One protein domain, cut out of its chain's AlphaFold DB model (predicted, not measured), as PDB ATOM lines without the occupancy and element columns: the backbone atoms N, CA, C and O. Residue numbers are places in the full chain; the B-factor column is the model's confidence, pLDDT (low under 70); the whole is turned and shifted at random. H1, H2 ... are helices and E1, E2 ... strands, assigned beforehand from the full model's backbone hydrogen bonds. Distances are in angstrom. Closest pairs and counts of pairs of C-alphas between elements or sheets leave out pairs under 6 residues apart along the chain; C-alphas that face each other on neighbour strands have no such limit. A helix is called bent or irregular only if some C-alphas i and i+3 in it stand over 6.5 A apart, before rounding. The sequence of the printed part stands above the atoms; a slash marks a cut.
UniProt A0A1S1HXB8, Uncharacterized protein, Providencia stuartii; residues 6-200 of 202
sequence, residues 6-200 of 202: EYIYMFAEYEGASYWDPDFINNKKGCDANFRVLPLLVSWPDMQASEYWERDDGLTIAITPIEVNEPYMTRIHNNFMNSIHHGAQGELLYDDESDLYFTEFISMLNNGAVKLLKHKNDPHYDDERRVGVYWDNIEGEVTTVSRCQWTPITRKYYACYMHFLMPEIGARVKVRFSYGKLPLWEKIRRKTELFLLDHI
ATOM      1  N   GLU A   6     235.908 210.761 173.414       90.19
ATOM      2  CA  GLU A   6     237.324 210.863 173.058       90.19
ATOM      3  C   GLU A   6     238.239 210.205 174.099       90.19
ATOM      4  O   GLU A   6     239.355 209.806 173.781       90.19
ATOM      5  N   TYR A   7     237.770 210.062 175.341       91.50
ATOM      6  CA  TYR A   7     238.502 209.359 176.389       91.50
ATOM      7  C   TYR A   7     238.313 207.846 176.338       91.50
ATOM      8  O   TYR A   7     239.119 207.128 176.926       91.50
ATOM      9  N   ILE A   8     237.246 207.347 175.710       89.19
ATOM     10  CA  ILE A   8     236.893 205.928 175.761       89.19
ATOM     11  C   ILE A   8     237.824 205.154 174.828       89.19
ATOM     12  O   ILE A   8     237.790 205.310 173.609       89.19
ATOM     13  N   TYR A   9     238.637 204.272 175.408       83.56
ATOM     14  CA  TYR A   9     239.512 203.384 174.650       83.56
ATOM     15  C   TYR A   9     238.838 202.034 174.466       83.56
ATOM     16  O   TYR A   9     238.519 201.368 175.447       83.56
ATOM     17  N   MET A  10     238.657 201.615 173.213       79.44
ATOM     18  CA  MET A  10     237.861 200.444 172.837       79.44
ATOM     19  C   MET A  10     236.356 200.692 173.037       79.44
ATOM     20  O   MET A  10     235.761 201.451 172.276       79.44
ATOM     21  N   PHE A  11     235.721 200.054 174.020       81.06
ATOM     22  CA  PHE A  11     234.270 200.100 174.226       81.06
ATOM     23  C   PHE A  11     233.971 199.883 175.705       81.06
ATOM     24  O   PHE A  11     234.610 199.055 176.354       81.06
ATOM     25  N   ALA A  12     232.959 200.577 176.219       85.00
ATOM     26  CA  ALA A  12     232.383 200.244 177.512       85.00
ATOM     27  C   ALA A  12     231.810 198.817 177.491       85.00
ATOM     28  O   ALA A  12     231.075 198.448 176.570       85.00
ATOM     29  N   GLU A  13     232.131 198.021 178.512       85.62
ATOM     30  CA  GLU A  13     231.577 196.676 178.667       85.62
ATOM     31  C   GLU A  13     230.358 196.703 179.596       85.62
ATOM     32  O   GLU A  13     230.387 197.297 180.678       85.62
ATOM     33  N   TYR A  14     229.305 196.001 179.183       84.56
ATOM     34  CA  TYR A  14     228.062 195.793 179.928       84.56
ATOM     35  C   TYR A  14     227.859 194.295 180.197       84.56
ATOM     36  O   TYR A  14     228.674 193.465 179.788       84.56
ATOM     37  N   GLU A  15     226.806 193.931 180.926       84.12
ATOM     38  CA  GLU A  15     226.462 192.533 181.194       84.12
ATOM     39  C   GLU A  15     226.383 191.671 179.924       84.12
ATOM     40  O   GLU A  15     225.827 192.078 178.902       84.12
ATOM     41  N   GLY A  16     226.958 190.466 180.010       84.94
ATOM     42  CA  GLY A  16     227.131 189.553 178.882       84.94
ATOM     43  C   GLY A  16     228.590 189.151 178.657       84.94
ATOM     44  O   GLY A  16     229.379 189.061 179.608       84.94
ATOM     45  N   ALA A  17     228.925 188.879 177.398       82.25
ATOM     46  CA  ALA A  17     230.235 188.437 176.940       82.25
ATOM     47  C   ALA A  17     231.256 189.595 176.907       82.25
ATOM     48  O   ALA A  17     230.881 190.764 176.825       82.25
ATOM     49  N   SER A  18     232.554 189.299 176.996       78.94
ATOM     50  CA  SER A  18     233.597 190.332 176.844       78.94
ATOM     51  C   SER A  18     233.731 190.739 175.380       78.94
ATOM     52  O   SER A  18     233.411 189.944 174.507       78.94
ATOM     53  N   TYR A  19     234.268 191.927 175.094       78.19
ATOM     54  CA  TYR A  19     234.553 192.360 173.720       78.19
ATOM     55  C   TYR A  19     235.376 191.353 172.891       78.19
ATOM     56  O   TYR A  19     235.230 191.278 171.673       78.19
ATOM     57  N   TRP A  20     236.236 190.565 173.538       79.00
ATOM     58  CA  TRP A  20     237.045 189.543 172.865       79.00
ATOM     59  C   TRP A  20     236.247 188.306 172.433       79.00
ATOM     60  O   TRP A  20     236.774 187.458 171.713       79.00
ATOM     61  N   ASP A  21     235.007 188.186 172.894       83.62
ATOM     62  CA  ASP A  21     234.106 187.094 172.576       83.62
ATOM     63  C   ASP A  21     233.237 187.470 171.361       83.62
ATOM     64  O   ASP A  21     232.629 188.547 171.357       83.62
ATOM     65  N   PRO A  22     233.133 186.609 170.332       85.62
ATOM     66  CA  PRO A  22     232.220 186.824 169.211       85.62
ATOM     67  C   PRO A  22     230.772 187.131 169.628       85.62
ATOM     68  O   PRO A  22     230.085 187.868 168.918       85.62
ATOM     69  N   ASP A  23     230.318 186.629 170.781       86.00
ATOM     70  CA  ASP A  23     228.970 186.874 171.300       86.00
ATOM     71  C   ASP A  23     228.771 188.283 171.887       86.00
ATOM     72  O   ASP A  23     227.637 188.665 172.183       86.00
ATOM     73  N   PHE A  24     229.821 189.111 171.981       83.56
ATOM     74  CA  PHE A  24     229.744 190.493 172.474       83.56
ATOM     75  C   PHE A  24     228.662 191.330 171.787       83.56
ATOM     76  O   PHE A  24     227.979 192.136 172.422       83.56
ATOM     77  N   ILE A  25     228.466 191.138 170.479       82.12
ATOM     78  CA  ILE A  25     227.490 191.903 169.688       82.12
ATOM     79  C   ILE A  25     226.043 191.704 170.166       82.12
ATOM     80  O   ILE A  25     225.199 192.579 169.924       82.12
ATOM     81  N   ASN A  26     225.793 190.582 170.853       85.81
ATOM     82  CA  ASN A  26     224.510 190.154 171.398       85.81
ATOM     83  C   ASN A  26     224.313 190.581 172.859       85.81
ATOM     84  O   ASN A  26     223.251 190.314 173.426       85.81
ATOM     85  N   ASN A  27     225.299 191.249 173.472       84.81
ATOM     86  CA  ASN A  27     225.149 191.794 174.815       84.81
ATOM     87  C   ASN A  27     223.952 192.735 174.890       84.81
ATOM     88  O   ASN A  27     223.611 193.434 173.929       84.81
ATOM     89  N   LYS A  28     223.337 192.782 176.070       84.38
ATOM     90  CA  LYS A  28     222.232 193.693 176.341       84.38
ATOM     91  C   LYS A  28     222.714 195.138 176.198       84.38
ATOM     92  O   LYS A  28     223.771 195.505 176.705       84.38
ATOM     93  N   LYS A  29     221.928 195.954 175.494       79.50
ATOM     94  CA  LYS A  29     222.221 197.367 175.205       79.50
ATOM     95  C   LYS A  29     221.171 198.262 175.854       79.50
ATOM     96  O   LYS A  29     220.054 197.822 176.114       79.50
ATOM     97  N   GLY A  30     221.512 199.535 176.031       75.06
ATOM     98  CA  GLY A  30     220.608 200.546 176.579       75.06
ATOM     99  C   GLY A  30     220.718 200.700 178.096       75.06
ATOM    100  O   GLY A  30     221.544 200.060 178.741       75.06
ATOM    101  N   CYS A  31     219.887 201.582 178.653       78.62
ATOM    102  CA  CYS A  31     219.975 202.005 180.055       78.62
ATOM    103  C   CYS A  31     219.680 200.884 181.063       78.62
ATOM    104  O   CYS A  31     220.083 200.986 182.216       78.62
ATOM    105  N   ASP A  32     219.015 199.813 180.627       82.44
ATOM    106  CA  ASP A  32     218.675 198.674 181.483       82.44
ATOM    107  C   ASP A  32     219.827 197.668 181.628       82.44
ATOM    108  O   ASP A  32     219.684 196.678 182.349       82.44
ATOM    109  N   ALA A  33     220.936 197.845 180.902       84.44
ATOM    110  CA  ALA A  33     222.087 196.951 180.964       84.44
ATOM    111  C   ALA A  33     223.010 197.309 182.133       84.44
ATOM    112  O   ALA A  33     223.432 198.456 182.284       84.44
ATOM    113  N   ASN A  34     223.375 196.305 182.933       85.06
ATOM    114  CA  ASN A  34     224.313 196.504 184.030       85.06
ATOM    115  C   ASN A  34     225.710 196.820 183.495       85.06
ATOM    116  O   ASN A  34     226.275 196.080 182.686       85.06
ATOM    117  N   PHE A  35     226.268 197.927 183.964       85.06
ATOM    118  CA  PHE A  35     227.600 198.376 183.597       85.06
ATOM    119  C   PHE A  35     228.684 197.473 184.199       85.06
ATOM    120  O   PHE A  35     228.608 197.128 185.378       85.06
ATOM    121  N   ARG A  36     229.717 197.115 183.425       87.94
ATOM    122  CA  ARG A  36     230.844 196.301 183.914       87.94
ATOM    123  C   ARG A  36     232.160 197.055 183.927       87.94
ATOM    124  O   ARG A  36     232.835 197.038 184.952       87.94
ATOM    125  N   VAL A  37     232.563 197.667 182.814       90.56
ATOM    126  CA  VAL A  37     233.893 198.287 182.704       90.56
ATOM    127  C   VAL A  37     233.853 199.559 181.867       90.56
ATOM    128  O   VAL A  37     233.350 199.534 180.743       90.56
ATOM    129  N   LEU A  38     234.446 200.643 182.385       91.88
ATOM    130  CA  LEU A  38     234.762 201.859 181.623       91.88
ATOM    131  C   LEU A  38     236.262 201.889 181.324       91.88
ATOM    132  O   LEU A  38     237.038 202.212 182.228       91.88
ATOM    133  N   PRO A  39     236.696 201.527 180.109       92.38
ATOM    134  CA  PRO A  39     238.073 201.721 179.689       92.38
ATOM    135  C   PRO A  39     238.277 203.145 179.162       92.38
ATOM    136  O   PRO A  39     237.583 203.596 178.253       92.38
ATOM    137  N   LEU A  40     239.259 203.840 179.719       93.75
ATOM    138  CA  LEU A  40     239.656 205.190 179.356       93.75
ATOM    139  C   LEU A  40     241.138 205.229 178.976       93.75
ATOM    140  O   LEU A  40     241.950 204.463 179.504       93.75
ATOM    141  N   LEU A  41     241.497 206.156 178.096       93.19
ATOM    142  CA  LEU A  41     242.870 206.462 177.719       93.19
ATOM    143  C   LEU A  41     243.112 207.962 177.854       93.19
ATOM    144  O   LEU A  41     242.430 208.783 177.244       93.19
ATOM    145  N   VAL A  42     244.106 208.299 178.669       93.31
ATOM    146  CA  VAL A  42     244.464 209.684 178.971       93.31
ATOM    147  C   VAL A  42     245.947 209.931 178.732       93.31
ATOM    148  O   VAL A  42     246.781 209.032 178.881       93.31
ATOM    149  N   SER A  43     246.296 211.162 178.379       92.19
ATOM    150  CA  SER A  43     247.675 211.632 178.373       92.19
ATOM    151  C   SER A  43     248.203 211.762 179.803       92.19
ATOM    152  O   SER A  43     247.471 212.093 180.737       92.19
ATOM    153  N   TRP A  44     249.501 211.535 179.989       91.62
ATOM    154  CA  TRP A  44     250.192 211.880 181.225       91.62
ATOM    155  C   TRP A  44     251.156 213.047 180.972       91.62
ATOM    156  O   TRP A  44     251.879 213.016 179.978       91.62
ATOM    157  N   PRO A  45     251.236 214.052 181.864       92.88
ATOM    158  CA  PRO A  45     250.518 214.187 183.133       92.88
ATOM    159  C   PRO A  45     249.194 214.962 183.040       92.88
ATOM    160  O   PRO A  45     248.577 215.193 184.081       92.88
ATOM    161  N   ASP A  46     248.784 215.411 181.855       93.19
ATOM    162  CA  ASP A  46     247.699 216.393 181.699       93.19
ATOM    163  C   ASP A  46     246.291 215.799 181.808       93.19
ATOM    164  O   ASP A  46     245.342 216.545 182.031       93.19
ATOM    165  N   MET A  47     246.158 214.472 181.729       93.62
ATOM    166  CA  MET A  47     244.889 213.744 181.828       93.62
ATOM    167  C   MET A  47     243.883 214.115 180.725       93.62
ATOM    168  O   MET A  47     242.681 213.993 180.924       93.62
ATOM    169  N   GLN A  48     244.365 214.568 179.563       92.31
ATOM    170  CA  GLN A  48     243.525 214.847 178.394       92.31
ATOM    171  C   GLN A  48     243.255 213.567 177.605       92.31
ATOM    172  O   GLN A  48     244.030 212.615 177.692       92.31
ATOM    173  N   ALA A  49     242.189 213.553 176.805       90.75
ATOM    174  CA  ALA A  49     241.916 212.456 175.883       90.75
ATOM    175  C   ALA A  49     243.142 212.183 174.994       90.75
ATOM    176  O   ALA A  49     243.788 213.113 174.502       90.75
ATOM    177  N   SER A  50     243.485 210.909 174.816       84.56
ATOM    178  CA  SER A  50     244.630 210.492 174.006       84.56
ATOM    179  C   SER A  50     244.212 209.420 173.011       84.56
ATOM    180  O   SER A  50     243.496 208.486 173.355       84.56
ATOM    181  N   GLU A  51     244.702 209.535 171.778       72.94
ATOM    182  CA  GLU A  51     244.429 208.578 170.698       72.94
ATOM    183  C   GLU A  51     245.465 207.440 170.633       72.94
ATOM    184  O   GLU A  51     245.252 206.425 169.968       72.94
ATOM    185  N   TYR A  52     246.605 207.581 171.322       65.62
ATOM    186  CA  TYR A  52     247.751 206.680 171.173       65.62
ATOM    187  C   TYR A  52     247.974 205.825 172.418       65.62
ATOM    188  O   TYR A  52     248.621 206.250 173.374       65.62
ATOM    189  N   TRP A  53     247.495 204.581 172.374       58.09
ATOM    190  CA  TRP A  53     247.745 203.576 173.414       58.09
ATOM    191  C   TRP A  53     249.189 203.036 173.400       58.09
ATOM    192  O   TRP A  53     249.654 202.505 174.408       58.09
ATOM    193  N   GLU A  54     249.888 203.174 172.265       54.34
ATOM    194  CA  GLU A  54     251.244 202.646 172.037       54.34
ATOM    195  C   GLU A  54     252.370 203.586 172.474       54.34
ATOM    196  O   GLU A  54     253.516 203.150 172.564       54.34
ATOM    197  N   ARG A  55     252.093 204.870 172.747       55.88
ATOM    198  CA  ARG A  55     253.133 205.748 173.294       55.88
ATOM    199  C   ARG A  55     253.258 205.475 174.785       55.88
ATOM    200  O   ARG A  55     252.268 205.554 175.511       55.88
ATOM    201  N   ASP A  56     254.486 205.233 175.235       60.22
ATOM    202  CA  ASP A  56     254.876 204.975 176.632       60.22
ATOM    203  C   ASP A  56     254.493 206.096 177.625       60.22
ATOM    204  O   ASP A  56     254.769 206.001 178.822       60.22
ATOM    205  N   ASP A  57     253.807 207.138 177.161       74.75
ATOM    206  CA  ASP A  57     253.489 208.359 177.888       74.75
ATOM    207  C   ASP A  57     252.013 208.477 178.293       74.75
ATOM    208  O   ASP A  57     251.661 209.435 178.967       74.75
ATOM    209  N   GLY A  58     251.134 207.545 177.916       89.06
ATOM    210  CA  GLY A  58     249.720 207.559 178.323       89.06
ATOM    211  C   GLY A  58     249.413 206.719 179.570       89.06
ATOM    212  O   GLY A  58     250.218 205.887 179.995       89.06
ATOM    213  N   LEU A  59     248.210 206.894 180.129       93.88
ATOM    214  CA  LEU A  59     247.621 205.987 181.119       93.88
ATOM    215  C   LEU A  59     246.371 205.324 180.539       93.88
ATOM    216  O   LEU A  59     245.490 206.004 180.014       93.88
ATOM    217  N   THR A  60     246.252 204.005 180.696       94.00
ATOM    218  CA  THR A  60     244.975 203.309 180.473       94.00
ATOM    219  C   THR A  60     244.290 203.121 181.814       94.00
ATOM    220  O   THR A  60     244.871 202.509 182.706       94.00
ATOM    221  N   ILE A  61     243.065 203.605 181.965       95.25
ATOM    222  CA  ILE A  61     242.301 203.524 183.211       95.25
ATOM    223  C   ILE A  61     241.092 202.632 182.952       95.25
ATOM    224  O   ILE A  61     240.317 202.891 182.046       95.25
ATOM    225  N   ALA A  62     240.917 201.575 183.733       95.00
ATOM    226  CA  ALA A  62     239.726 200.742 183.697       95.00
ATOM    227  C   ALA A  62     238.981 200.875 185.022       95.00
ATOM    228  O   ALA A  62     239.532 200.581 186.084       95.00
ATOM    229  N   ILE A  63     237.726 201.303 184.945       94.56
ATOM    230  CA  ILE A  63     236.849 201.500 186.099       94.56
ATOM    231  C   ILE A  63     235.842 200.363 186.107       94.56
ATOM    232  O   ILE A  63     235.159 200.141 185.110       94.56
ATOM    233  N   THR A  64     235.740 199.628 187.206       92.69
ATOM    234  CA  THR A  64     234.743 198.562 187.368       92.69
ATOM    235  C   THR A  64     233.920 198.857 188.618       92.69
ATOM    236  O   THR A  64     234.528 199.017 189.679       92.69
ATOM    237  N   PRO A  65     232.579 198.892 188.547       90.38
ATOM    238  CA  PRO A  65     231.748 198.943 189.744       90.38
ATOM    239  C   PRO A  65     232.053 197.762 190.665       90.38
ATOM    240  O   PRO A  65     232.360 196.660 190.195       90.38
ATOM    241  N   ILE A  66     231.969 197.987 191.971       86.31
ATOM    242  CA  ILE A  66     232.089 196.934 192.978       86.31
ATOM    243  C   ILE A  66     230.875 196.939 193.899       86.31
ATOM    244  O   ILE A  66     230.223 197.961 194.100       86.31
ATOM    245  N   GLU A  67     230.599 195.787 194.500       75.38
ATOM    246  CA  GLU A  67     229.706 195.731 195.650       75.38
ATOM    247  C   GLU A  67     230.451 196.279 196.878       75.38
ATOM    248  O   GLU A  67     231.578 195.873 197.162       75.38
ATOM    249  N   VAL A  68     229.817 197.204 197.606       59.09
ATOM    250  CA  VAL A  68     230.413 198.039 198.676       59.09
ATOM    251  C   VAL A  68     231.110 197.239 199.795       59.09
ATOM    252  O   VAL A  68     231.963 197.778 200.490       59.09
ATOM    253  N   ASN A  69     230.809 195.945 199.948       63.53
ATOM    254  CA  ASN A  69     231.310 195.096 201.039       63.53
ATOM    255  C   ASN A  69     232.427 194.116 200.633       63.53
ATOM    256  O   ASN A  69     232.774 193.217 201.399       63.53
ATOM    257  N   GLU A  70     232.975 194.227 199.426       68.75
ATOM    258  CA  GLU A  70     234.014 193.314 198.956       68.75
ATOM    259  C   GLU A  70     235.405 193.718 199.501       68.75
ATOM    260  O   GLU A  70     235.839 194.841 199.236       68.75
ATOM    261  N   PRO A  71     236.165 192.836 200.197       77.56
ATOM    262  CA  PRO A  71     237.534 193.118 200.654       77.56
ATOM    263  C   PRO A  71     238.519 193.064 199.473       77.56
ATOM    264  O   PRO A  71     239.401 192.205 199.380       77.56
ATOM    265  N   TYR A  72     238.312 193.957 198.507       81.31
ATOM    266  CA  TYR A  72     238.910 193.908 197.182       81.31
ATOM    267  C   TYR A  72     240.434 194.008 197.229       81.31
ATOM    268  O   TYR A  72     241.097 193.194 196.587       81.31
ATOM    269  N   MET A  73     240.987 194.949 198.002       87.44
ATOM    270  CA  MET A  73     242.436 195.164 198.067       87.44
ATOM    271  C   MET A  73     243.160 193.964 198.664       87.44
ATOM    272  O   MET A  73     244.066 193.423 198.031       87.44
ATOM    273  N   THR A  74     242.678 193.458 199.800       84.62
ATOM    274  CA  THR A  74     243.184 192.224 200.413       84.62
ATOM    275  C   THR A  74     243.088 191.049 199.451       84.62
ATOM    276  O   THR A  74     244.036 190.278 199.312       84.62
ATOM    277  N   ARG A  75     241.967 190.910 198.733       85.12
ATOM    278  CA  ARG A  75     241.801 189.831 197.759       85.12
ATOM    279  C   ARG A  75     242.762 189.961 196.583       85.12
ATOM    280  O   ARG A  75     243.329 188.956 196.181       85.12
ATOM    281  N   ILE A  76     242.946 191.148 196.010       84.50
ATOM    282  CA  ILE A  76     243.868 191.353 194.884       84.50
ATOM    283  C   ILE A  76     245.310 191.127 195.312       84.50
ATOM    284  O   ILE A  76     246.025 190.406 194.620       84.50
ATOM    285  N   HIS A  77     245.701 191.676 196.461       85.31
ATOM    286  CA  HIS A  77     246.997 191.413 197.065       85.31
ATOM    287  C   HIS A  77     247.211 189.901 197.215       85.31
ATOM    288  O   HIS A  77     248.111 189.339 196.598       85.31
ATOM    289  N   ASN A  78     246.304 189.206 197.904       85.56
ATOM    290  CA  ASN A  78     246.395 187.760 198.103       85.56
ATOM    291  C   ASN A  78     246.358 186.972 196.790       85.56
ATOM    292  O   ASN A  78     247.034 185.957 196.678       85.56
ATOM    293  N   ASN A  79     245.593 187.407 195.789       83.62
ATOM    294  CA  ASN A  79     245.552 186.754 194.484       83.62
ATOM    295  C   ASN A  79     246.892 186.871 193.761       83.62
ATOM    296  O   ASN A  79     247.326 185.898 193.152       83.62
ATOM    297  N   PHE A  80     247.553 188.028 193.823       82.31
ATOM    298  CA  PHE A  80     248.891 188.173 193.260       82.31
ATOM    299  C   PHE A  80     249.922 187.371 194.054       82.31
ATOM    300  O   PHE A  80     250.731 186.685 193.435       82.31
ATOM    301  N   MET A  81     249.831 187.368 195.385       81.12
ATOM    302  CA  MET A  81     250.759 186.633 196.245       81.12
ATOM    303  C   MET A  81     250.623 185.107 196.129       81.12
ATOM    304  O   MET A  81     251.616 184.391 196.153       81.12
ATOM    305  N   ASN A  82     249.400 184.599 195.957       74.44
ATOM    306  CA  ASN A  82     249.105 183.161 195.918       74.44
ATOM    307  C   ASN A  82     248.975 182.595 194.495       74.44
ATOM    308  O   ASN A  82     248.590 181.437 194.314       74.44
ATOM    309  N   SER A  83     249.235 183.397 193.464       66.56
ATOM    310  CA  SER A  83     249.104 182.952 192.080       66.56
ATOM    311  C   SER A  83     250.189 181.922 191.752       66.56
ATOM    312  O   SER A  83     251.325 182.258 191.425       66.56
ATOM    313  N   ILE A  84     249.803 180.641 191.769       51.84
ATOM    314  CA  ILE A  84     250.633 179.484 191.372       51.84
ATOM    315  C   ILE A  84     251.218 179.678 189.959       51.84
ATOM    316  O   ILE A  84     252.299 179.185 189.638       51.84
ATOM    317  N   HIS A  85     250.535 180.450 189.108       56.78
ATOM    318  CA  HIS A  85     250.993 180.800 187.763       56.78
ATOM    319  C   HIS A  85     252.212 181.732 187.735       56.78
ATOM    320  O   HIS A  85     252.787 181.933 186.665       56.78
ATOM    321  N   HIS A  86     252.597 182.333 188.863       59.41
ATOM    322  CA  HIS A  86     253.752 183.222 188.948       59.41
ATOM    323  C   HIS A  86     255.057 182.494 189.306       59.41
ATOM    324  O   HIS A  86     256.124 183.057 189.102       59.41
ATOM    325  N   GLY A  87     254.998 181.211 189.682       68.75
ATOM    326  CA  GLY A  87     256.184 180.396 189.940       68.75
ATOM    327  C   GLY A  87     256.736 180.560 191.355       68.75
ATOM    328  O   GLY A  87     255.967 180.692 192.302       68.75
ATOM    329  N   ALA A  88     258.058 180.484 191.502       76.62
ATOM    330  CA  ALA A  88     258.715 180.637 192.795       76.62
ATOM    331  C   ALA A  88     258.687 182.109 193.220       76.62
ATOM    332  O   ALA A  88     259.076 182.988 192.450       76.62
ATOM    333  N   GLN A  89     258.226 182.361 194.444       82.75
ATOM    334  CA  GLN A  89     258.283 183.683 195.051       82.75
ATOM    335  C   GLN A  89     259.719 183.976 195.501       82.75
ATOM    336  O   GLN A  89     260.357 183.140 196.142       82.75
ATOM    337  N   GLY A  90     260.216 185.153 195.139       83.38
ATOM    338  CA  GLY A  90     261.488 185.689 195.594       83.38
ATOM    339  C   GLY A  90     261.411 186.256 197.010       83.38
ATOM    340  O   GLY A  90     260.449 186.052 197.752       83.38
ATOM    341  N   GLU A  91     262.454 186.983 197.389       88.00
ATOM    342  CA  GLU A  91     262.506 187.663 198.680       88.00
ATOM    343  C   GLU A  91     261.448 188.777 198.769       88.00
ATOM    344  O   GLU A  91     261.020 189.349 197.760       88.00
ATOM    345  N   LEU A  92     261.003 189.053 199.995       90.50
ATOM    346  CA  LEU A  92     260.210 190.231 200.313       90.50
ATOM    347  C   LEU A  92     261.164 191.391 200.594       90.50
ATOM    348  O   LEU A  92     261.942 191.330 201.543       90.50
ATOM    349  N   LEU A  93     261.074 192.440 199.790       93.75
ATOM    350  CA  LEU A  93     261.941 193.609 199.845       93.75
ATOM    351  C   LEU A  93     261.116 194.882 200.057       93.75
ATOM    352  O   LEU A  93     259.891 194.884 199.916       93.75
ATOM    353  N   TYR A  94     261.813 195.965 200.379       94.62
ATOM    354  CA  TYR A  94     261.282 197.320 200.345       94.62
ATOM    355  C   TYR A  94     262.073 198.113 199.304       94.62
ATOM    356  O   TYR A  94     263.304 198.063 199.306       94.62
ATOM    357  N   ASP A  95     261.372 198.755 198.374       94.06
ATOM    358  CA  ASP A  95     261.953 199.542 197.290       94.06
ATOM    359  C   ASP A  95     261.904 201.032 197.639       94.06
ATOM    360  O   ASP A  95     260.867 201.678 197.490       94.06
ATOM    361  N   ASP A  96     263.043 201.574 198.076       94.75
ATOM    362  CA  ASP A  96     263.176 202.974 198.497       94.75
ATOM    363  C   ASP A  96     262.868 203.982 197.371       94.75
ATOM    364  O   ASP A  96     262.533 205.131 197.650       94.75
ATOM    365  N   GLU A  97     262.995 203.594 196.092       94.50
ATOM    366  CA  GLU A  97     262.716 204.505 194.971       94.50
ATOM    367  C   GLU A  97     261.212 204.750 194.804       94.50
ATOM    368  O   GLU A  97     260.794 205.864 194.483       94.50
ATOM    369  N   SER A  98     260.399 203.711 195.011       93.56
ATOM    370  CA  SER A  98     258.942 203.799 194.911       93.56
ATOM    371  C   SER A  98     258.225 203.917 196.255       93.56
ATOM    372  O   SER A  98     257.029 204.206 196.251       93.56
ATOM    373  N   ASP A  99     258.937 203.749 197.371       95.25
ATOM    374  CA  ASP A  99     258.394 203.703 198.737       95.25
ATOM    375  C   ASP A  99     257.391 202.545 198.939       95.25
ATOM    376  O   ASP A  99     256.419 202.642 199.691       95.25
ATOM    377  N   LEU A 100     257.601 201.425 198.235       96.44
ATOM    378  CA  LEU A 100     256.692 200.274 198.209       96.44
ATOM    379  C   LEU A 100     257.366 198.995 198.704       96.44
ATOM    380  O   LEU A 100     258.540 198.732 198.446       96.44
ATOM    381  N   TYR A 101     256.575 198.120 199.321       95.12
ATOM    382  CA  TYR A 101     256.967 196.723 199.464       95.12
ATOM    383  C   TYR A 101     256.973 196.053 198.096       95.12
ATOM    384  O   TYR A 101     256.129 196.347 197.250       95.12
ATOM    385  N   PHE A 102     257.904 195.128 197.892       93.88
ATOM    386  CA  PHE A 102     258.117 194.469 196.616       93.88
ATOM    387  C   PHE A 102     258.446 192.990 196.793       93.88
ATOM    388  O   PHE A 102     259.194 192.587 197.681       93.88
ATOM    389  N   THR A 103     257.934 192.168 195.884       91.88
ATOM    390  CA  THR A 103     258.472 190.832 195.653       91.88
ATOM    391  C   THR A 103     258.440 190.499 194.165       91.88
ATOM    392  O   THR A 103     257.561 190.942 193.416       91.88
ATOM    393  N   GLU A 104     259.409 189.703 193.727       90.06
ATOM    394  CA  GLU A 104     259.472 189.179 192.367       90.06
ATOM    395  C   GLU A 104     259.025 187.722 192.364       90.06
ATOM    396  O   GLU A 104     259.503 186.911 193.150       90.06
ATOM    397  N   PHE A 105     258.144 187.371 191.439       86.12
ATOM    398  CA  PHE A 105     257.815 185.985 191.160       86.12
ATOM    399  C   PHE A 105     258.462 185.544 189.856       86.12
ATOM    400  O   PHE A 105     258.348 186.232 188.836       86.12
ATOM    401  N   ILE A 106     259.095 184.374 189.886       77.56
ATOM    402  CA  ILE A 106     259.810 183.798 188.751       77.56
ATOM    403  C   ILE A 106     259.171 182.459 188.381       77.56
ATOM    404  O   ILE A 106     259.275 181.466 189.106       77.56
ATOM    405  N   SER A 107     258.532 182.409 187.213       69.81
ATOM    406  CA  SER A 107     257.970 181.188 186.641       69.81
ATOM    407  C   SER A 107     258.851 180.677 185.512       69.81
ATOM    408  O   SER A 107     259.067 181.371 184.518       69.81
ATOM    409  N   MET A 108     259.309 179.432 185.646       58.66
ATOM    410  CA  MET A 108     259.874 178.677 184.532       58.66
ATOM    411  C   MET A 108     258.742 177.964 183.790       58.66
ATOM    412  O   MET A 108     257.983 177.205 184.397       58.66
ATOM    413  N   LEU A 109     258.653 178.137 182.471       54.81
ATOM    414  CA  LEU A 109     257.682 177.455 181.598       54.81
ATOM    415  C   LEU A 109     257.969 175.945 181.412       54.81
ATOM    416  O   LEU A 109     257.736 175.376 180.349       54.81
ATOM    417  N   ASN A 110     258.425 175.245 182.452       46.03
ATOM    418  CA  ASN A 110     258.795 173.827 182.403       46.03
ATOM    419  C   ASN A 110     257.603 172.849 182.466       46.03
ATOM    420  O   ASN A 110     257.796 171.650 182.677       46.03
ATOM    421  N   ASN A 111     256.371 173.307 182.227       42.31
ATOM    422  CA  ASN A 111     255.221 172.412 182.104       42.31
ATOM    423  C   ASN A 111     255.152 171.863 180.672       42.31
ATOM    424  O   ASN A 111     255.064 172.617 179.705       42.31
ATOM    425  N   GLY A 112     255.206 170.533 180.544       41.66
ATOM    426  CA  GLY A 112     255.459 169.754 179.320       41.66
ATOM    427  C   GLY A 112     254.638 170.047 178.052       41.66
ATOM    428  O   GLY A 112     254.935 169.451 177.021       41.66
ATOM    429  N   ALA A 113     253.683 170.977 178.072       40.91
ATOM    430  CA  ALA A 113     252.992 171.483 176.886       40.91
ATOM    431  C   ALA A 113     253.918 172.292 175.950       40.91
ATOM    432  O   ALA A 113     253.800 172.185 174.732       40.91
ATOM    433  N   VAL A 114     254.900 173.033 176.485       42.94
ATOM    434  CA  VAL A 114     255.839 173.838 175.668       42.94
ATOM    435  C   VAL A 114     256.918 172.975 174.995       42.94
ATOM    436  O   VAL A 114     257.459 173.342 173.954       42.94
ATOM    437  N   LYS A 115     257.163 171.748 175.485       43.22
ATOM    438  CA  LYS A 115     258.064 170.788 174.812       43.22
ATOM    439  C   LYS A 115     257.618 170.445 173.383       43.22
ATOM    440  O   LYS A 115     258.470 170.038 172.595       43.22
ATOM    441  N   LEU A 116     256.332 170.605 173.059       43.75
ATOM    442  CA  LEU A 116     255.767 170.326 171.735       43.75
ATOM    443  C   LEU A 116     255.956 171.477 170.732       43.75
ATOM    444  O   LEU A 116     255.915 171.233 169.533       43.75
ATOM    445  N   LEU A 117     256.226 172.703 171.200       46.50
ATOM    446  CA  LEU A 117     256.408 173.903 170.367       46.50
ATOM    447  C   LEU A 117     257.885 174.304 170.219       46.50
ATOM    448  O   LEU A 117     258.212 175.457 169.950       46.50
ATOM    449  N   LYS A 118     258.800 173.346 170.402       49.31
ATOM    450  CA  LYS A 118     260.242 173.568 170.265       49.31
ATOM    451  C   LYS A 118     260.624 173.854 168.812       49.31
ATOM    452  O   LYS A 118     260.979 172.938 168.069       49.31
ATOM    453  N   HIS A 119     260.692 175.127 168.437       48.69
ATOM    454  CA  HIS A 119     261.626 175.541 167.397       48.69
ATOM    455  C   HIS A 119     263.029 175.493 168.003       48.69
ATOM    456  O   HIS A 119     263.440 176.370 168.749       48.69
ATOM    457  N   LYS A 120     263.745 174.400 167.717       43.88
ATOM    458  CA  LYS A 120     265.048 174.012 168.295       43.88
ATOM    459  C   LYS A 120     266.166 175.073 168.238       43.88
ATOM    460  O   LYS A 120     267.212 174.825 168.822       43.88
ATOM    461  N   ASN A 121     265.958 176.203 167.560       47.88
ATOM    462  CA  ASN A 121     266.992 177.172 167.201       47.88
ATOM    463  C   ASN A 121     266.590 178.644 167.445       47.88
ATOM    464  O   ASN A 121     267.169 179.509 166.797       47.88
ATOM    465  N   ASP A 122     265.614 178.958 168.309       50.47
ATOM    466  CA  ASP A 122     265.321 180.363 168.649       50.47
ATOM    467  C   ASP A 122     266.131 180.824 169.883       50.47
ATOM    468  O   ASP A 122     265.821 180.408 171.002       50.47
ATOM    469  N   PRO A 123     267.175 181.661 169.716       48.69
ATOM    470  CA  PRO A 123     267.968 182.193 170.823       48.69
ATOM    471  C   PRO A 123     267.223 183.242 171.673       48.69
ATOM    472  O   PRO A 123     267.771 183.680 172.683       48.69
ATOM    473  N   HIS A 124     266.004 183.651 171.299       48.97
ATOM    474  CA  HIS A 124     265.176 184.613 172.041       48.97
ATOM    475  C   HIS A 124     264.133 183.966 172.961       48.97
ATOM    476  O   HIS A 124     263.348 184.675 173.594       48.97
ATOM    477  N   TYR A 125     264.126 182.638 173.070       51.88
ATOM    478  CA  TYR A 125     263.220 181.916 173.957       51.88
ATOM    479  C   TYR A 125     263.775 181.898 175.393       51.88
ATOM    480  O   TYR A 125     264.243 180.873 175.882       51.88
ATOM    481  N   ASP A 126     263.789 183.058 176.061       52.53
ATOM    482  CA  ASP A 126     264.014 183.109 177.511       52.53
ATOM    483  C   ASP A 126     262.775 182.482 178.186       52.53
ATOM    484  O   ASP A 126     261.681 183.051 178.169       52.53
ATOM    485  N   ASP A 127     262.942 181.279 178.744       59.72
ATOM    486  CA  ASP A 127     261.900 180.483 179.424       59.72
ATOM    487  C   ASP A 127     261.437 181.101 180.762       59.72
ATOM    488  O   ASP A 127     260.595 180.532 181.470       59.72
ATOM    489  N   GLU A 128     261.999 182.256 181.123       65.69
ATOM    490  CA  GLU A 128     261.797 182.941 182.388       65.69
ATOM    491  C   GLU A 128     260.714 184.022 182.274       65.69
ATOM    492  O   GLU A 128     260.874 185.067 181.636       65.69
ATOM    493  N   ARG A 129     259.585 183.792 182.948       74.94
ATOM    494  CA  ARG A 129     258.561 184.816 183.156       74.94
ATOM    495  C   ARG A 129     258.723 185.406 184.544       74.94
ATOM    496  O   ARG A 129     258.475 184.718 185.530       74.94
ATOM    497  N   ARG A 130     259.065 186.691 184.599       85.12
ATOM    498  CA  ARG A 130     259.133 187.454 185.847       85.12
ATOM    499  C   ARG A 130     257.920 188.358 186.009       85.12
ATOM    500  O   ARG A 130     257.384 188.900 185.035       85.12
ATOM    501  N   VAL A 131     257.472 188.505 187.244       88.75
ATOM    502  CA  VAL A 131     256.366 189.382 187.621       88.75
ATOM    503  C   VAL A 131     256.754 190.097 188.899       88.75
ATOM    504  O   VAL A 131     256.946 189.454 189.924       88.75
ATOM    505  N   GLY A 132     256.813 191.422 188.836       92.00
ATOM    506  CA  GLY A 132     257.009 192.246 190.015       92.00
ATOM    507  C   GLY A 132     255.663 192.574 190.641       92.00
ATOM    508  O   GLY A 132     254.752 193.002 189.926       92.00
ATOM    509  N   VAL A 133     255.523 192.375 191.943       93.94
ATOM    510  CA  VAL A 133     254.341 192.781 192.706       93.94
ATOM    511  C   VAL A 133     254.791 193.805 193.732       93.94
ATOM    512  O   VAL A 133     255.676 193.516 194.528       93.94
ATOM    513  N   TYR A 134     254.188 194.987 193.678       95.38
ATOM    514  CA  TYR A 134     254.475 196.116 194.554       95.38
ATOM    515  C   TYR A 134     253.204 196.520 195.297       95.38
ATOM    516  O   TYR A 134     252.122 196.478 194.707       95.38
ATOM    517  N   TRP A 135     253.300 196.911 196.561       95.94
ATOM    518  CA  TRP A 135     252.148 197.380 197.331       95.94
ATOM    519  C   TRP A 135     252.559 198.348 198.432       95.94
ATOM    520  O   TRP A 135     253.679 198.302 198.941       95.94
ATOM    521  N   ASP A 136     251.634 199.230 198.784       94.38
ATOM    522  CA  ASP A 136     251.774 200.110 199.933       94.38
ATOM    523  C   ASP A 136     251.270 199.410 201.199       94.38
ATOM    524  O   ASP A 136     250.524 198.427 201.158       94.38
ATOM    525  N   ASN A 137     251.681 199.928 202.349       88.06
ATOM    526  CA  ASN A 137     251.144 199.503 203.630       88.06
ATOM    527  C   ASN A 137     250.991 200.731 204.524       88.06
ATOM    528  O   ASN A 137     251.952 201.187 205.146       88.06
ATOM    529  N   ILE A 138     249.780 201.274 204.555       85.06
ATOM    530  CA  ILE A 138     249.439 202.451 205.349       85.06
ATOM    531  C   ILE A 138     248.706 201.950 206.588       85.06
ATOM    532  O   ILE A 138     247.631 201.370 206.484       85.06
ATOM    533  N   GLU A 139     249.313 202.132 207.761       85.56
ATOM    534  CA  GLU A 139     248.730 201.735 209.057       85.56
ATOM    535  C   GLU A 139     248.319 200.248 209.155       85.56
ATOM    536  O   GLU A 139     247.448 199.881 209.941       85.56
ATOM    537  N   GLY A 140     248.978 199.360 208.402       83.38
ATOM    538  CA  GLY A 140     248.657 197.928 208.372       83.38
ATOM    539  C   GLY A 140     247.684 197.529 207.259       83.38
ATOM    540  O   GLY A 140     247.378 196.341 207.128       83.38
ATOM    541  N   GLU A 141     247.216 198.483 206.450       86.25
ATOM    542  CA  GLU A 141     246.289 198.253 205.347       86.25
ATOM    543  C   GLU A 141     246.954 198.451 203.981       86.25
ATOM    544  O   GLU A 141     247.660 199.425 203.723       86.25
ATOM    545  N   VAL A 142     246.683 197.509 203.074       90.38
ATOM    546  CA  VAL A 142     247.080 197.612 201.666       90.38
ATOM    547  C   VAL A 142     246.023 198.419 200.927       90.38
ATOM    548  O   VAL A 142     244.882 197.966 200.798       90.38
ATOM    549  N   THR A 143     246.390 199.584 200.399       91.69
ATOM    550  CA  THR A 143     245.441 200.474 199.709       91.69
ATOM    551  C   THR A 143     245.635 200.480 198.195       91.69
ATOM    552  O   THR A 143     244.716 200.804 197.441       91.69
ATOM    553  N   THR A 144     246.811 200.056 197.735       94.19
ATOM    554  CA  THR A 144     247.265 200.009 196.350       94.19
ATOM    555  C   THR A 144     248.110 198.764 196.107       94.19
ATOM    556  O   THR A 144     249.009 198.429 196.871       94.19
ATOM    557  N   VAL A 145     247.860 198.078 194.992       95.38
ATOM    558  CA  VAL A 145     248.709 196.965 194.546       95.38
ATOM    559  C   VAL A 145     249.025 197.118 193.070       95.38
ATOM    560  O   VAL A 145     248.123 197.240 192.243       95.38
ATOM    561  N   SER A 146     250.303 197.063 192.725       95.50
ATOM    562  CA  SER A 146     250.808 197.181 191.364       95.50
ATOM    563  C   SER A 146     251.464 195.888 190.909       95.50
ATOM    564  O   SER A 146     252.395 195.387 191.532       95.50
ATOM    565  N   ARG A 147     251.017 195.360 189.769       93.81
ATOM    566  CA  ARG A 147     251.672 194.239 189.089       93.81
ATOM    567  C   ARG A 147     252.439 194.739 187.876       93.81
ATOM    568  O   ARG A 147     251.821 195.207 186.920       93.81
ATOM    569  N   CYS A 148     253.753 194.569 187.871       93.00
ATOM    570  CA  CYS A 148     254.626 194.955 186.772       93.00
ATOM    571  C   CYS A 148     255.046 193.745 185.930       93.00
ATOM    572  O   CYS A 148     255.401 192.679 186.435       93.00
ATOM    573  N   GLN A 149     254.955 193.904 184.612       88.62
ATOM    574  CA  GLN A 149     255.263 192.880 183.625       88.62
ATOM    575  C   GLN A 149     256.695 193.015 183.128       88.62
ATOM    576  O   GLN A 149     257.124 194.091 182.702       88.62
ATOM    577  N   TRP A 150     257.403 191.894 183.151       86.69
ATOM    578  CA  TRP A 150     258.722 191.743 182.562       86.69
ATOM    579  C   TRP A 150     258.627 191.374 181.084       86.69
ATOM    580  O   TRP A 150     257.756 190.596 180.686       86.69
ATOM    581  N   THR A 151     259.544 191.895 180.273       82.94
ATOM    582  CA  THR A 151     259.758 191.427 178.901       82.94
ATOM    583  C   THR A 151     261.064 190.629 178.810       82.94
ATOM    584  O   THR A 151     262.136 191.168 179.108       82.94
ATOM    585  N   PRO A 152     261.007 189.360 178.366       75.44
ATOM    586  CA  PRO A 152     262.196 188.551 178.096       75.44
ATOM    587  C   PRO A 152     263.145 189.181 177.071       75.44
ATOM    588  O   PRO A 152     264.359 189.069 177.201       75.44
ATOM    589  N   ILE A 153     262.597 189.892 176.077       76.75
ATOM    590  CA  ILE A 153     263.358 190.428 174.938       76.75
ATOM    591  C   ILE A 153     264.340 191.509 175.393       76.75
ATOM    592  O   ILE A 153     265.516 191.463 175.043       76.75
ATOM    593  N   THR A 154     263.871 192.488 176.171       81.69
ATOM    594  CA  THR A 154     264.729 193.589 176.642       81.69
ATOM    595  C   THR A 154     265.266 193.363 178.048       81.69
ATOM    596  O   THR A 154     266.022 194.203 178.532       81.69
ATOM    597  N   ARG A 155     264.856 192.270 178.711       83.25
ATOM    598  CA  ARG A 155     265.199 191.935 180.099       83.25
ATOM    599  C   ARG A 155     264.961 193.097 181.058       83.25
ATOM    600  O   ARG A 155     265.854 193.494 181.805       83.25
ATOM    601  N   LYS A 156     263.766 193.686 180.972       88.44
ATOM    602  CA  LYS A 156     263.326 194.799 181.823       88.44
ATOM    603  C   LYS A 156     261.833 194.704 182.099       88.44
ATOM    604  O   LYS A 156     261.078 194.130 181.311       88.44
ATOM    605  N   TYR A 157     261.400 195.326 183.188       90.44
ATOM    606  CA  TYR A 157     259.997 195.664 183.370       90.44
ATOM    607  C   TYR A 157     259.606 196.770 182.389       90.44
ATOM    608  O   TYR A 157     260.355 197.728 182.203       90.44
ATOM    609  N   TYR A 158     258.446 196.631 181.745       90.00
ATOM    610  CA  TYR A 158     257.991 197.596 180.734       90.00
ATOM    611  C   TYR A 158     256.678 198.285 181.105       90.00
ATOM    612  O   TYR A 158     256.511 199.468 180.825       90.00
ATOM    613  N   ALA A 159     255.761 197.596 181.787       92.06
ATOM    614  CA  ALA A 159     254.474 198.162 182.180       92.06
ATOM    615  C   ALA A 159     254.036 197.664 183.554       92.06
ATOM    616  O   ALA A 159     254.307 196.520 183.916       92.06
ATOM    617  N   CYS A 160     253.303 198.501 184.276       94.50
ATOM    618  CA  CYS A 160     252.655 198.169 185.535       94.50
ATOM    619  C   CYS A 160     251.147 198.348 185.428       94.50
ATOM    620  O   CYS A 160     250.660 199.184 184.668       94.50
ATOM    621  N   TYR A 161     250.422 197.550 186.205       95.50
ATOM    622  CA  TYR A 161     248.983 197.637 186.395       95.50
ATOM    623  C   TYR A 161     248.717 197.859 187.874       95.50
ATOM    624  O   TYR A 161     248.832 196.925 188.667       95.50
ATOM    625  N   MET A 162     248.391 199.094 188.220       96.94
ATOM    626  CA  MET A 162     248.069 199.519 189.572       96.94
ATOM    627  C   MET A 162     246.578 199.369 189.830       96.94
ATOM    628  O   MET A 162     245.764 199.761 189.000       96.94
ATOM    629  N   HIS A 163     246.236 198.806 190.977       96.00
ATOM    630  CA  HIS A 163     244.882 198.580 191.448       96.00
ATOM    631  C   HIS A 163     244.661 199.371 192.731       96.00
ATOM    632  O   HIS A 163     245.487 199.285 193.634       96.00
ATOM    633  N   PHE A 164     243.548 200.092 192.814       94.94
ATOM    634  CA  PHE A 164     243.089 200.759 194.032       94.94
ATOM    635  C   PHE A 164     241.558 200.867 194.032       94.94
ATOM    636  O   PHE A 164     240.893 200.596 193.023       94.94
ATOM    637  N   LEU A 165     240.993 201.232 195.179       93.00
ATOM    638  CA  LEU A 165     239.566 201.494 195.341       93.00
ATOM    639  C   LEU A 165     239.273 202.991 195.287       93.00
ATOM    640  O   LEU A 165     240.052 203.790 195.793       93.00
ATOM    641  N   MET A 166     238.111 203.337 194.735       92.56
ATOM    642  CA  MET A 166     237.494 204.655 194.860       92.56
ATOM    643  C   MET A 166     236.085 204.494 195.442       92.56
ATOM    644  O   MET A 166     235.110 204.348 194.687       92.56
ATOM    645  N   PRO A 167     235.960 204.454 196.780       89.38
ATOM    646  CA  PRO A 167     234.675 204.311 197.458       89.38
ATOM    647  C   PRO A 167     233.665 205.403 197.086       89.38
ATOM    648  O   PRO A 167     232.472 205.122 197.017       89.38
ATOM    649  N   GLU A 168     234.133 206.614 196.772       89.62
ATOM    650  CA  GLU A 168     233.325 207.780 196.390       89.62
ATOM    651  C   GLU A 168     232.442 207.513 195.165       89.62
ATOM    652  O   GLU A 168     231.374 208.104 195.027       89.62
ATOM    653  N   ILE A 169     232.874 206.602 194.285       89.50
ATOM    654  CA  ILE A 169     232.130 206.168 193.093       89.50
ATOM    655  C   ILE A 169     231.728 204.694 193.139       89.50
ATOM    656  O   ILE A 169     231.263 204.161 192.132       89.50
ATOM    657  N   GLY A 170     231.926 204.020 194.276       90.25
ATOM    658  CA  GLY A 170     231.629 202.594 194.427       90.25
ATOM    659  C   GLY A 170     232.345 201.721 193.393       90.25
ATOM    660  O   GLY A 170     231.749 200.789 192.850       90.25
ATOM    661  N   ALA A 171     233.602 202.038 193.066       91.94
ATOM    662  CA  ALA A 171     234.336 201.357 192.003       91.94
ATOM    663  C   ALA A 171     235.756 200.966 192.415       91.94
ATOM    664  O   ALA A 171     236.398 201.589 193.260       91.94
ATOM    665  N   ARG A 172     236.275 199.941 191.742       93.12
ATOM    666  CA  ARG A 172     237.709 199.667 191.666       93.12
ATOM    667  C   ARG A 172     238.279 200.297 190.406       93.12
ATOM    668  O   ARG A 172     237.631 200.303 189.354       93.12
ATOM    669  N   VAL A 173     239.520 200.744 190.501       95.56
ATOM    670  CA  VAL A 173     240.239 201.363 189.397       95.56
ATOM    671  C   VAL A 173     241.511 200.578 189.129       95.56
ATOM    672  O   VAL A 173     242.254 200.220 190.041       95.56
ATOM    673  N   LYS A 174     241.746 200.286 187.851       96.19
ATOM    674  CA  LYS A 174     242.971 199.674 187.352       96.19
ATOM    675  C   LYS A 174     243.652 200.640 186.393       96.19
ATOM    676  O   LYS A 174     243.078 200.959 185.358       96.19
ATOM    677  N   VAL A 175     244.876 201.054 186.692       96.88
ATOM    678  CA  VAL A 175     245.655 201.978 185.859       96.88
ATOM    679  C   VAL A 175     246.865 201.259 185.279       96.88
ATOM    680  O   VAL A 175     247.667 200.696 186.020       96.88
ATOM    681  N   ARG A 176     247.010 201.271 183.953       95.50
ATOM    682  CA  ARG A 176     248.214 200.819 183.252       95.50
ATOM    683  C   ARG A 176     249.128 202.007 182.969       95.50
ATOM    684  O   ARG A 176     248.668 202.990 182.394       95.50
ATOM    685  N   PHE A 177     250.416 201.873 183.278       94.50
ATOM    686  CA  PHE A 177     251.459 202.851 182.946       94.50
ATOM    687  C   PHE A 177     252.810 202.176 182.668       94.50
ATOM    688  O   PHE A 177     253.014 201.014 183.019       94.50
ATOM    689  N   SER A 178     253.741 202.888 182.028       93.56
ATOM    690  CA  SER A 178     255.115 202.416 181.778       93.56
ATOM    691  C   SER A 178     255.891 202.208 183.084       93.56
ATOM    692  O   SER A 178     255.837 203.085 183.944       93.56
ATOM    693  N   TYR A 179     256.697 201.149 183.210       93.81
ATOM    694  CA  TYR A 179     257.417 200.825 184.459       93.81
ATOM    695  C   TYR A 179     258.224 201.996 185.045       93.81
ATOM    696  O   TYR A 179     258.161 202.229 186.244       93.81
ATOM    697  N   GLY A 180     258.889 202.807 184.212       93.38
ATOM    698  CA  GLY A 180     259.659 203.972 184.679       93.38
ATOM    699  C   GLY A 180     258.839 205.065 185.384       93.38
ATOM    700  O   GLY A 180     259.412 206.004 185.922       93.38
ATOM    701  N   LYS A 181     257.503 204.970 185.387       95.06
ATOM    702  CA  LYS A 181     256.605 205.853 186.144       95.06
ATOM    703  C   LYS A 181     256.190 205.263 187.501       95.06
ATOM    704  O   LYS A 181     255.431 205.914 188.210       95.06
ATOM    705  N   LEU A 182     256.664 204.070 187.873       96.50
ATOM    706  CA  LEU A 182     256.361 203.443 189.163       96.50
ATOM    707  C   LEU A 182     256.739 204.327 190.364       96.50
ATOM    708  O   LEU A 182     255.886 204.464 191.233       96.50
ATOM    709  N   PRO A 183     257.881 205.043 190.387       96.88
ATOM    710  CA  PRO A 183     258.172 206.001 191.464       96.88
ATOM    711  C   PRO A 183     257.165 207.161 191.577       96.88
ATOM    712  O   PRO A 183     257.152 207.901 192.551       96.88
ATOM    713  N   LEU A 184     256.307 207.356 190.567       96.69
ATOM    714  CA  LEU A 184     255.261 208.382 190.540       96.69
ATOM    715  C   LEU A 184     253.863 207.807 190.833       96.69
ATOM    716  O   LEU A 184     252.870 208.489 190.556       96.69
ATOM    717  N   TRP A 185     253.759 206.576 191.345       96.88
ATOM    718  CA  TRP A 185     252.489 205.862 191.517       96.88
ATOM    719  C   TRP A 185     251.462 206.657 192.336       96.88
ATOM    720  O   TRP A 185     250.310 206.761 191.912       96.88
ATOM    721  N   GLU A 186     251.872 207.308 193.432       96.62
ATOM    722  CA  GLU A 186     250.982 208.132 194.265       96.62
ATOM    723  C   GLU A 186     250.383 209.290 193.468       96.62
ATOM    724  O   GLU A 186     249.183 209.570 193.517       96.62
ATOM    725  N   LYS A 187     251.223 209.958 192.670       97.38
ATOM    726  CA  LYS A 187     250.806 211.078 191.826       97.38
ATOM    727  C   LYS A 187     249.862 210.606 190.725       97.38
ATOM    728  O   LYS A 187     248.911 211.320 190.405       97.38
ATOM    729  N   ILE A 188     250.122 209.433 190.142       97.56
ATOM    730  CA  ILE A 188     249.248 208.802 189.144       97.56
ATOM    731  C   ILE A 188     247.893 208.488 189.768       97.56
ATOM    732  O   ILE A 188     246.868 208.862 189.194       97.56
ATOM    733  N   ARG A 189     247.881 207.857 190.945       97.19
ATOM    734  CA  ARG A 189     246.662 207.536 191.688       97.19
ATOM    735  C   ARG A 189     245.855 208.799 191.967       97.19
ATOM    736  O   ARG A 189     244.736 208.908 191.479       97.19
ATOM    737  N   ARG A 190     246.461 209.800 192.608       97.19
ATOM    738  CA  ARG A 190     245.793 211.060 192.963       97.19
ATOM    739  C   ARG A 190     245.227 211.796 191.750       97.19
ATOM    740  O   ARG A 190     244.111 212.305 191.797       97.19
ATOM    741  N   LYS A 191     245.986 211.892 190.653       97.50
ATOM    742  CA  LYS A 191     245.488 212.533 189.423       97.50
ATOM    743  C   LYS A 191     244.352 211.745 188.784       97.50
ATOM    744  O   LYS A 191     243.424 212.361 188.275       97.50
ATOM    745  N   THR A 192     244.418 210.417 188.829       97.38
ATOM    746  CA  THR A 192     243.334 209.550 188.356       97.38
ATOM    747  C   THR A 192     242.078 209.759 189.195       97.38
ATOM    748  O   THR A 192     241.018 209.984 188.629       97.38
ATOM    749  N   GLU A 193     242.195 209.764 190.522       96.44
ATOM    750  CA  GLU A 193     241.073 210.013 191.433       96.44
ATOM    751  C   GLU A 193     240.414 211.366 191.142       96.44
ATOM    752  O   GLU A 193     239.215 211.420 190.888       96.44
ATOM    753  N   LEU A 194     241.200 212.448 191.081       96.00
ATOM    754  CA  LEU A 194     240.692 213.788 190.766       96.00
ATOM    755  C   LEU A 194     240.008 213.851 189.397       96.00
ATOM    756  O   LEU A 194     238.925 214.417 189.286       96.00
ATOM    757  N   PHE A 195     240.623 213.259 188.371       95.69
ATOM    758  CA  PHE A 195     240.043 213.199 187.033       95.69
ATOM    759  C   PHE A 195     238.692 212.471 187.039       95.69
ATOM    760  O   PHE A 195     237.731 212.959 186.454       95.69
ATOM    761  N   LEU A 196     238.594 211.327 187.720       95.19
ATOM    762  CA  LEU A 196     237.353 210.558 187.780       95.19
ATOM    763  C   LEU A 196     236.264 211.270 188.582       95.19
ATOM    764  O   LEU A 196     235.107 211.230 188.167       95.19
ATOM    765  N   LEU A 197     236.627 211.938 189.681       94.38
ATOM    766  CA  LEU A 197     235.703 212.740 190.488       94.38
ATOM    767  C   LEU A 197     235.121 213.921 189.693       94.38
ATOM    768  O   LEU A 197     233.924 214.175 189.790       94.38
ATOM    769  N   ASP A 198     235.932 214.592 188.869       93.00
ATOM    770  CA  ASP A 198     235.500 215.715 188.013       93.00
ATOM    771  C   ASP A 198     234.466 215.298 186.947       93.00
ATOM    772  O   ASP A 198     233.671 216.108 186.479       93.00
ATOM    773  N   HIS A 199     234.423 214.007 186.610       90.31
ATOM    774  CA  HIS A 199     233.491 213.424 185.640       90.31
ATOM    775  C   HIS A 199     232.311 212.684 186.299       90.31
ATOM    776  O   HIS A 199     231.545 211.957 185.644       90.31
ATOM    777  N   ILE A 200     232.125 212.839 187.612       86.50
ATOM    778  CA  ILE A 200     230.887 212.436 188.280       86.50
ATOM    779  C   ILE A 200     229.846 213.517 188.024       86.50
ATOM    780  O   ILE A 200     230.060 214.696 188.287       86.50
TER     781      ILE A 200
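Overview. This is residues 6 to 200 of the 202 residues of an uncharacterized protein of Providencia stuartii (UniProt A0A1S1HXB8). One large, twisted sheet of eight strands curls round the long helix H4 on one face, while the shorter helix H2 packs on the other face over E6. Beyond the edge strand E1 lie residues 6 to 21, with no named element, and the small helix H1, while residues 115 to 123, of which 115 to 117 belong to H3, stick out from the body. The printed part has 195 residues, with four named helices and eight named strands in the order H1 E1 E2 H2 E3 E4 H3 E5 E6 E7 E8 H4. The sheet runs E1 E2 E8 E7 E6 E5 E4 E3, antiparallel throughout, and the class is mixed, helices and strands. The whole is compact, with a radius of gyration of the C-alphas of 18.5 A, and spans 53 by 45 by 34 A.

Along the chain. The strands of the sheet are E1, residues 35 to 43, 24.6 A long; E2, residues 58 to 65; E8, residues 171 to 178; E7, residues 156 to 166, the longest strand at 30.6 A; E6, residues 144 to 151; E5, residues 128 to 135; E4, residues 100 to 108, 25.8 A long; and E3, residues 88 to 95. E1 begins with C-alpha 35 at (227.600, 198.376, 183.597). E3 bends by 53 degrees at residue 92. H4, residues 179 to 198, measures 26.7 A and ends with C-alpha 198 at (235.500, 215.715, 188.013). It is irregular, with C-alphas 183 and 186 8.0 A apart, and has a kink of 74 degrees near residue 186. H2, residues 72 to 81, measures 13.9 A. H1, residues 22 to 26, begins with C-alpha 22 at (232.220, 186.824, 169.211); it is irregular, but only just, with C-alphas 22 and 25 7.0 A apart. H3 takes residues 114 to 117.

Arrangement. In the sheet E1 and E3 are the edge strands. E5, E6, E7 and E8 form a meander, each strand the antiparallel neighbour of the one before. Between E7 and E8, a hairpin, N 162 and O 175 are 2.8 A apart, within hydrogen-bond range. Between E8 and E2, N 174 and O 62 are within that range at 2.8 A. The hairpin of E1 and E2 has N 40 and O 61 at 2.7 A. Between E4 and E5, N 105 and O 131 are 2.8 A apart. H4 and H2 lie on opposite faces of the sheet, making three layers, a sheet with helices on both faces. The closest C-alphas of H4 and E7 are those of Tyr 179 and Ala 159, 4.6 A apart. H2 has a height over the sheet of 8.0 A and lies over E6; on the local plane it runs along the strands, but only just, at 29 degrees to E6. The closest C-alphas of H2 and E6 are those of His 77 and Val 145, 6.3 A apart. H1 and H3 are not on the sheet, and they are apart. Residues 13 to 14 pair, antiparallel, with residues 35 to 37 of E1. Every O i to N i+4 pair is within hydrogen-bond range in H2, but 11 of 16 in H4 and 0 of 1 in H1, which has 1 of 2 O i to N i+3 pairs in range; H3 is too short for an O i to N i+4 pair.

Size, cuts and confidence. The two C-alphas farthest apart are those of Lys 120 and Ile 200, 55.2 A. The printed part has no cut. The link from E1 to E2, with 14 residues, is long. The mean pLDDT of the printed part is 82.8; residues 52 to 56, 68 to 70, 83 to 87 and 107 to 128 are under 70, and H3 has a mean of 44.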